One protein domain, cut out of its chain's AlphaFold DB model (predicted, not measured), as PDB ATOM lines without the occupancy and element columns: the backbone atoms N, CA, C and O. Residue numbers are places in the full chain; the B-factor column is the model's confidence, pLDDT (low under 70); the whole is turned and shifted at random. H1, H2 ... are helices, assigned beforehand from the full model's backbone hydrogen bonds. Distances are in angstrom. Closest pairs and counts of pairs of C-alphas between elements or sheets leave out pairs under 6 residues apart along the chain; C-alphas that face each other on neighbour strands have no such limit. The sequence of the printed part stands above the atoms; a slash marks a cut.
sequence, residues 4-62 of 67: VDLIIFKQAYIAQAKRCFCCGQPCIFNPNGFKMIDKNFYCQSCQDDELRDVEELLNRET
ATOM      1  N   VAL A   4     123.601 193.809 124.338       78.31
ATOM      2  CA  VAL A   4     124.546 194.901 124.063       78.31
ATOM      3  C   VAL A   4     125.716 194.397 123.217       78.31
ATOM      4  O   VAL A   4     126.017 194.990 122.181       78.31
ATOM      5  N   ASP A   5     126.294 193.254 123.585       76.56
ATOM      6  CA  ASP A   5     127.382 192.629 122.830       76.56
ATOM      7  C   ASP A   5     126.953 192.289 121.406       76.56
ATOM      8  O   ASP A   5     127.689 192.548 120.461       76.56
ATOM      9  N   LEU A   6     125.724 191.794 121.219       80.75
ATOM     10  CA  LEU A   6     125.186 191.481 119.892       80.75
ATOM     11  C   LEU A   6     125.100 192.709 118.975       80.75
ATOM     12  O   LEU A   6     125.343 192.598 117.771       80.75
ATOM     13  N   ILE A   7     124.762 193.877 119.526       84.56
ATOM     14  CA  ILE A   7     124.702 195.133 118.767       84.56
ATOM     15  C   ILE A   7     126.111 195.566 118.358       84.56
ATOM     16  O   ILE A   7     126.329 195.862 117.182       84.56
ATOM     17  N   ILE A   8     127.063 195.552 119.296       83.69
ATOM     18  CA  ILE A   8     128.468 195.904 119.035       83.69
ATOM     19  C   ILE A   8     129.059 194.960 117.979       83.69
ATOM     20  O   ILE A   8     129.665 195.406 117.005       83.69
ATOM     21  N   PHE A   9     128.789 193.663 118.110       81.06
ATOM     22  CA  PHE A   9     129.242 192.635 117.178       81.06
ATOM     23  C   PHE A   9     128.697 192.869 115.764       81.06
ATOM     24  O   PHE A   9     129.424 192.800 114.772       81.06
ATOM     25  N   LYS A  10     127.404 193.194 115.650       84.62
ATOM     26  CA  LYS A  10     126.771 193.489 114.361       84.62
ATOM     27  C   LYS A  10     127.317 194.770 113.728       84.62
ATOM     28  O   LYS A  10     127.471 194.811 112.508       84.62
ATOM     29  N   GLN A  11     127.631 195.790 114.525       87.81
ATOM     30  CA  GLN A  11     128.272 197.014 114.039       87.81
ATOM     31  C   GLN A  11     129.673 196.738 113.489       87.81
ATOM     32  O   GLN A  11     129.965 197.163 112.374       87.81
ATOM     33  N   ALA A  12     130.498 195.974 114.212       83.81
ATOM     34  CA  ALA A  12     131.830 195.576 113.755       83.81
ATOM     35  C   ALA A  12     131.771 194.797 112.429       83.81
ATOM     36  O   ALA A  12     132.467 195.129 111.474       83.81
ATOM     37  N   TYR A  13     130.859 193.827 112.325       85.38
ATOM     38  CA  TYR A  13     130.647 193.046 111.104       85.38
ATOM     39  C   TYR A  13     130.245 193.910 109.893       85.38
ATOM     40  O   TYR A  13     130.708 193.675 108.775       85.38
ATOM     41  N   ILE A  14     129.401 194.928 110.095       88.25
ATOM     42  CA  ILE A  14     129.020 195.866 109.029       88.25
ATOM     43  C   ILE A  14     130.194 196.781 108.665       88.25
ATOM     44  O   ILE A  14     130.459 196.970 107.478       88.25
ATOM     45  N   ALA A  15     130.907 197.316 109.660       88.12
ATOM     46  CA  ALA A  15     132.065 198.183 109.457       88.12
ATOM     47  C   ALA A  15     133.189 197.475 108.685       88.12
ATOM     48  O   ALA A  15     133.839 198.078 107.837       88.12
ATOM     49  N   GLN A  16     133.352 196.170 108.907       87.69
ATOM     50  CA  GLN A  16     134.321 195.319 108.217       87.69
ATOM     51  C   GLN A  16     133.792 194.757 106.882       87.69
ATOM     52  O   GLN A  16     134.264 193.737 106.383       87.69
ATOM     53  N   ALA A  17     132.773 195.402 106.300       90.62
ATOM     54  CA  ALA A  17     132.170 195.048 105.016       90.62
ATOM     55  C   ALA A  17     131.721 193.578 104.906       90.62
ATOM     56  O   ALA A  17     131.732 193.003 103.816       90.62
ATOM     57  N   LYS A  18     131.289 192.976 106.026       89.81
ATOM     58  CA  LYS A  18     130.840 191.574 106.111       89.81
ATOM     59  C   LYS A  18     131.926 190.559 105.738       89.81
ATOM     60  O   LYS A  18     131.621 189.470 105.246       89.81
ATOM     61  N   ARG A  19     133.192 190.926 105.931       89.06
ATOM     62  CA  ARG A  19     134.357 190.109 105.594       89.06
ATOM     63  C   ARG A  19     135.172 189.808 106.837       89.06
ATOM     64  O   ARG A  19     135.245 190.627 107.746       89.06
ATOM     65  N   CYS A  20     135.778 188.629 106.863       86.88
ATOM     66  CA  CYS A  20     136.721 188.258 107.909       86.88
ATOM     67  C   CYS A  20     137.974 189.139 107.847       86.88
ATOM     68  O   CYS A  20     138.538 189.322 106.771       86.88
ATOM     69  N   PHE A  21     138.438 189.619 109.001       86.25
ATOM     70  CA  PHE A  21     139.681 190.378 109.119       86.25
ATOM     71  C   PHE A  21     140.920 189.583 108.673       86.25
ATOM     72  O   PHE A  21     141.777 190.127 107.989       86.25
ATOM     73  N   CYS A  22     140.991 188.292 109.017       85.88
ATOM     74  CA  CYS A  22     142.133 187.428 108.705       85.88
ATOM     75  C   CYS A  22     142.209 187.065 107.210       85.88
ATOM     76  O   CYS A  22     143.196 187.368 106.549       85.88
ATOM     77  N   CYS A  23     141.162 186.445 106.647       86.25
ATOM     78  CA  CYS A  23     141.206 185.918 105.275       86.25
ATOM     79  C   CYS A  23     140.528 186.805 104.217       86.25
ATOM     80  O   CYS A  23     140.551 186.479 103.029       86.25
ATOM     81  N   GLY A  24     139.855 187.889 104.619       87.69
ATOM     82  CA  GLY A  24     139.146 188.802 103.713       87.69
ATOM     83  C   GLY A  24     137.908 188.213 103.024       87.69
ATOM     84  O   GLY A  24     137.235 188.914 102.257       87.69
ATOM     85  N   GLN A  25     137.582 186.941 103.271       89.38
ATOM     86  CA  GLN A  25     136.440 186.268 102.657       89.38
ATOM     87  C   GLN A  25     135.121 186.817 103.213       89.38
ATOM     88  O   GLN A  25     135.043 187.135 104.404       89.38
ATOM     89  N   PRO A  26     134.072 186.935 102.378       88.12
ATOM     90  CA  PRO A  26     132.737 187.253 102.861       88.12
ATOM     91  C   PRO A  26     132.243 186.139 103.788       88.12
ATOM     92  O   PRO A  26     132.434 184.955 103.517       88.12
ATOM     93  N   CYS A  27     131.603 186.510 104.891       81.81
ATOM     94  CA  CYS A  27     131.081 185.561 105.871       81.81
ATOM     95  C   CYS A  27     129.603 185.831 106.118       81.81
ATOM     96  O   CYS A  27     129.151 186.961 105.986       81.81
ATOM     97  N   ILE A  28     128.842 184.807 106.491       81.25
ATOM     98  CA  ILE A  28     127.461 184.977 106.957       81.25
ATOM     99  C   ILE A  28     127.527 185.376 108.428       81.25
ATOM    100  O   ILE A  28     128.317 184.799 109.154       81.25
ATOM    101  N   PHE A  29     126.715 186.327 108.889       75.75
ATOM    102  CA  PHE A  29     126.658 186.686 110.308       75.75
ATOM    103  C   PHE A  29     126.018 185.561 111.139       75.75
ATOM    104  O   PHE A  29     124.870 185.195 110.901       75.75
ATOM    105  N   ASN A  30     126.734 185.055 112.142       78.31
ATOM    106  CA  ASN A  30     126.297 183.993 113.053       78.31
ATOM    107  C   ASN A  30     126.823 184.294 114.467       78.31
ATOM    108  O   ASN A  30     127.934 183.908 114.818       78.31
ATOM    109  N   PRO A  31     126.035 184.966 115.310       68.25
ATOM    110  CA  PRO A  31     126.498 185.426 116.616       68.25
ATOM    111  C   PRO A  31     126.885 184.293 117.581       68.25
ATOM    112  O   PRO A  31     127.527 184.561 118.588       68.25
ATOM    113  N   ASN A  32     126.520 183.043 117.275       69.75
ATOM    114  CA  ASN A  32     126.877 181.870 118.074       69.75
ATOM    115  C   ASN A  32     128.126 181.136 117.557       69.75
ATOM    116  O   ASN A  32     128.635 180.262 118.247       69.75
ATOM    117  N   GLY A  33     128.588 181.447 116.342       64.38
ATOM    118  CA  GLY A  33     129.715 180.777 115.682       64.38
ATOM    119  C   GLY A  33     130.914 181.688 115.433       64.38
ATOM    120  O   GLY A  33     131.847 181.286 114.740       64.38
ATOM    121  N   PHE A  34     130.883 182.924 115.945       63.84
ATOM    122  CA  PHE A  34     131.962 183.879 115.736       63.84
ATOM    123  C   PHE A  34     132.489 184.502 117.030       63.84
ATOM    124  O   PHE A  34     131.719 184.908 117.898       63.84
ATOM    125  N   LYS A  35     133.815 184.639 117.115       68.25
ATOM    126  CA  LYS A  35     134.526 185.477 118.081       68.25
ATOM    127  C   LYS A  35     134.772 186.862 117.495       68.25
ATOM    128  O   LYS A  35     135.085 187.022 116.315       68.25
ATOM    129  N   MET A  36     134.671 187.857 118.365       69.75
ATOM    130  CA  MET A  36     135.137 189.212 118.115       69.75
ATOM    131  C   MET A  36     136.274 189.485 119.090       69.75
ATOM    132  O   MET A  36     136.090 189.364 120.300       69.75
ATOM    133  N   ILE A  37     137.437 189.825 118.550       71.56
ATOM    134  CA  ILE A  37     138.652 190.145 119.307       71.56
ATOM    135  C   ILE A  37     139.030 191.567 118.911       71.56
ATOM    136  O   ILE A  37     139.097 191.865 117.720       71.56
ATOM    137  N   ASP A  38     139.179 192.464 119.887       71.56
ATOM    138  CA  ASP A  38     139.530 193.875 119.664       71.56
ATOM    139  C   ASP A  38     138.697 194.578 118.578       71.56
ATOM    140  O   ASP A  38     139.201 195.361 117.776       71.56
ATOM    141  N   LYS A  39     137.383 194.315 118.564       74.19
ATOM    142  CA  LYS A  39     136.411 194.869 117.595       74.19
ATOM    143  C   LYS A  39     136.598 194.386 116.149       74.19
ATOM    144  O   LYS A  39     135.910 194.885 115.261       74.19
ATOM    145  N   ASN A  40     137.464 193.404 115.909       80.06
ATOM    146  CA  ASN A  40     137.619 192.750 114.616       80.06
ATOM    147  C   ASN A  40     136.815 191.450 114.560       80.06
ATOM    148  O   ASN A  40     136.694 190.726 115.551       80.06
ATOM    149  N   PHE A  41     136.251 191.173 113.385       81.56
ATOM    150  CA  PHE A  41     135.429 190.003 113.129       81.56
ATOM    151  C   PHE A  41     136.239 188.933 112.382       81.56
ATOM    152  O   PHE A  41     136.860 189.186 111.349       81.56
ATOM    153  N   TYR A  42     136.196 187.701 112.883       84.25
ATOM    154  CA  TYR A  42     136.918 186.565 112.312       84.25
ATOM    155  C   TYR A  42     135.926 185.494 111.878       84.25
ATOM    156  O   TYR A  42     134.946 185.258 112.579       84.25
ATOM    157  N   CYS A  43     136.153 184.822 110.747       82.56
ATOM    158  CA  CYS A  43     135.328 183.674 110.382       82.56
ATOM    159  C   CYS A  43     135.639 182.480 111.293       82.56
ATOM    160  O   CYS A  43     136.690 182.447 111.927       82.56
ATOM    161  N   GLN A  44     134.741 181.499 111.356       78.31
ATOM    162  CA  GLN A  44     134.921 180.322 112.204       78.31
ATOM    163  C   GLN A  44     136.206 179.565 111.834       78.31
ATOM    164  O   GLN A  44     136.999 179.253 112.706       78.31
ATOM    165  N   SER A  45     136.482 179.404 110.536       79.62
ATOM    166  CA  SER A  45     137.713 178.766 110.052       79.62
ATOM    167  C   SER A  45     138.987 179.462 110.542       79.62
ATOM    168  O   SER A  45     139.908 178.790 110.977       79.62
ATOM    169  N   CYS A  46     139.035 180.797 110.516       80.12
ATOM    170  CA  CYS A  46     140.205 181.551 110.976       80.12
ATOM    171  C   CYS A  46     140.308 181.634 112.504       80.12
ATOM    172  O   CYS A  46     141.375 181.938 113.015       80.12
ATOM    173  N   GLN A  47     139.217 181.395 113.238       74.94
ATOM    174  CA  GLN A  47     139.267 181.280 114.698       74.94
ATOM    175  C   GLN A  47     139.839 179.936 115.146       74.94
ATOM    176  O   GLN A  47     140.502 179.872 116.178       74.94
ATOM    177  N   ASP A  48     139.559 178.873 114.390       67.88
ATOM    178  CA  ASP A  48     140.112 177.541 114.632       67.88
ATOM    179  C   ASP A  48     141.631 177.496 114.391       67.88
ATOM    180  O   ASP A  48     142.324 176.763 115.092       67.88
ATOM    181  N   ASP A  49     142.162 178.291 113.456       60.75
ATOM    182  CA  ASP A  49     143.611 178.371 113.195       60.75
ATOM    183  C   ASP A  49     144.395 178.908 114.411       60.75
ATOM    184  O   ASP A  49     145.364 178.282 114.833       60.75
ATOM    185  N   GLU A  50     143.933 179.985 115.067       54.09
ATOM    186  CA  GLU A  50     144.599 180.502 116.280       54.09
ATOM    187  C   GLU A  50     144.505 179.545 117.482       54.09
ATOM    188  O   GLU A  50     145.389 179.537 118.338       54.09
ATOM    189  N   LEU A  51     143.446 178.733 117.579       52.53
ATOM    190  CA  LEU A  51     143.317 177.737 118.650       52.53
ATOM    191  C   LEU A  51     144.193 176.508 118.403       52.53
ATOM    192  O   LEU A  51     144.764 175.990 119.362       52.53
ATOM    193  N   ARG A  52     144.349 176.076 117.145       52.12
ATOM    194  CA  ARG A  52     145.236 174.957 116.804       52.12
ATOM    195  C   ARG A  52     146.690 175.269 117.092       52.12
ATOM    196  O   ARG A  52     147.350 174.413 117.664       52.12
ATOM    197  N   ASP A  53     147.173 176.469 116.777       52.88
ATOM    198  CA  ASP A  53     148.568 176.831 117.063       52.88
ATOM    199  C   ASP A  53     148.862 176.837 118.574       52.88
ATOM    200  O   ASP A  53     149.916 176.372 119.015       52.88
ATOM    201  N   VAL A  54     147.910 177.293 119.394       56.50
ATOM    202  CA  VAL A  54     148.041 177.269 120.860       56.50
ATOM    203  C   VAL A  54     147.924 175.845 121.416       56.50
ATOM    204  O   VAL A  54     148.704 175.474 122.293       56.50
ATOM    205  N   GLU A  55     147.003 175.019 120.909       51.41
ATOM    206  CA  GLU A  55     146.917 173.599 121.281       51.41
ATOM    207  C   GLU A  55     148.168 172.817 120.863       51.41
ATOM    208  O   GLU A  55     148.624 171.958 121.617       51.41
ATOM    209  N   GLU A  56     148.758 173.100 119.701       55.03
ATOM    210  CA  GLU A  56     149.987 172.439 119.258       55.03
ATOM    211  C   GLU A  56     151.188 172.841 120.127       55.03
ATOM    212  O   GLU A  56     152.010 171.990 120.468       55.03
ATOM    213  N   LEU A  57     151.272 174.109 120.550       55.72
ATOM    214  CA  LEU A  57     152.292 174.584 121.493       55.72
ATOM    215  C   LEU A  57     152.134 173.951 122.885       55.72
ATOM    216  O   LEU A  57     153.110 173.439 123.430       55.72
ATOM    217  N   LEU A  58     150.913 173.894 123.424       51.66
ATOM    218  CA  LEU A  58     150.626 173.251 124.714       51.66
ATOM    219  C   LEU A  58     150.891 171.734 124.687       51.66
ATOM    220  O   LEU A  58     151.376 171.162 125.666       51.66
ATOM    221  N   ASN A  59     150.627 171.073 123.557       53.47
ATOM    222  CA  ASN A  59     150.936 169.653 123.373       53.47
ATOM    223  C   ASN A  59     152.436 169.379 123.152       53.47
ATOM    224  O   ASN A  59     152.894 168.264 123.394       53.47
ATOM    225  N   ARG A  60     153.236 170.370 122.737       52.16
ATOM    226  CA  ARG A  60     154.704 170.233 122.660       52.16
ATOM    227  C   ARG A  60     155.394 170.420 124.014       52.16
ATOM    228  O   ARG A  60     156.465 169.853 124.213       52.16
ATOM    229  N   GLU A  61     154.784 171.129 124.964       50.84
ATOM    230  CA  GLU A  61     155.318 171.277 126.329       50.84
ATOM    231  C   GLU A  61     155.086 170.046 127.233       50.84
ATOM    232  O   GLU A  61     155.636 169.972 128.331       50.84
ATOM    233  N   THR A  62     154.328 169.038 126.786       45.88
ATOM    234  CA  THR A  62     154.061 167.807 127.562       45.88
ATOM    235  C   THR A  62     155.064 166.669 127.343       45.88
ATOM    236  O   THR A  62     154.905 165.598 127.928       45.88
TER     237      THR A  62
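This is residues 4 to 62 of the 67 residues of an uncharacterized protein of Candidatus Falkowbacteria bacterium RIFOXYD2_FULL_34_120 (UniProt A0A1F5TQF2). Most of the longest helix, H2, sticks out as an arm, residues 48 to 62, of which 48 to 60 belong to H2, from a small compact head made of H1, a long looping stretch, residues 16 to 43, and residues 44 to 47 of H2. Within the head H1 lies on one side of the loops, and H2 leaves from the other side, pointing away from H1. The printed part has 59 residues with two named helices, H1 then H2 along the chain, and no named strand; its class is all helix, though under half of its residues, 29 of 59, are in named elements. The whole is loose, with a radius of gyration of the C-alphas of 13.1 A, and elongated, spanning 41 by 25 by 17 A.

H2, residues 44 to 60, begins with C-alpha 44 at (134.921, 180.322, 112.204) and ends with C-alpha 60 at (154.704, 170.233, 122.660), 24.5 A away. H1, residues 4 to 15, is 16.8 A from first to last C-alpha, with C-alpha 4 at (124.546, 194.901, 124.063).

Residues 48 to 62, of which 48 to 60 belong to H2, stand free. H2 and H1 are apart, with no C-alpha of the one within 8 A of the other. Between them, residues 36 to 37 pair with residues 40 to 41, antiparallel, in stretches too short to be named strands. In H1 every O i to N i+4 pair is within hydrogen-bond range; in H2, 11 of 13 are.

The C-alphas of Ile 14 and Thr 62, the two farthest apart, are 41.9 A apart. Without residues 48 to 62, the body spans 26 by 19 by 19 A. The printed part has no cut, and the link from H1 to H2, 28 residues, is long. The mean pLDDT of the printed part is 74.0; residues 31 to 36 and 48 to 62 are under 70.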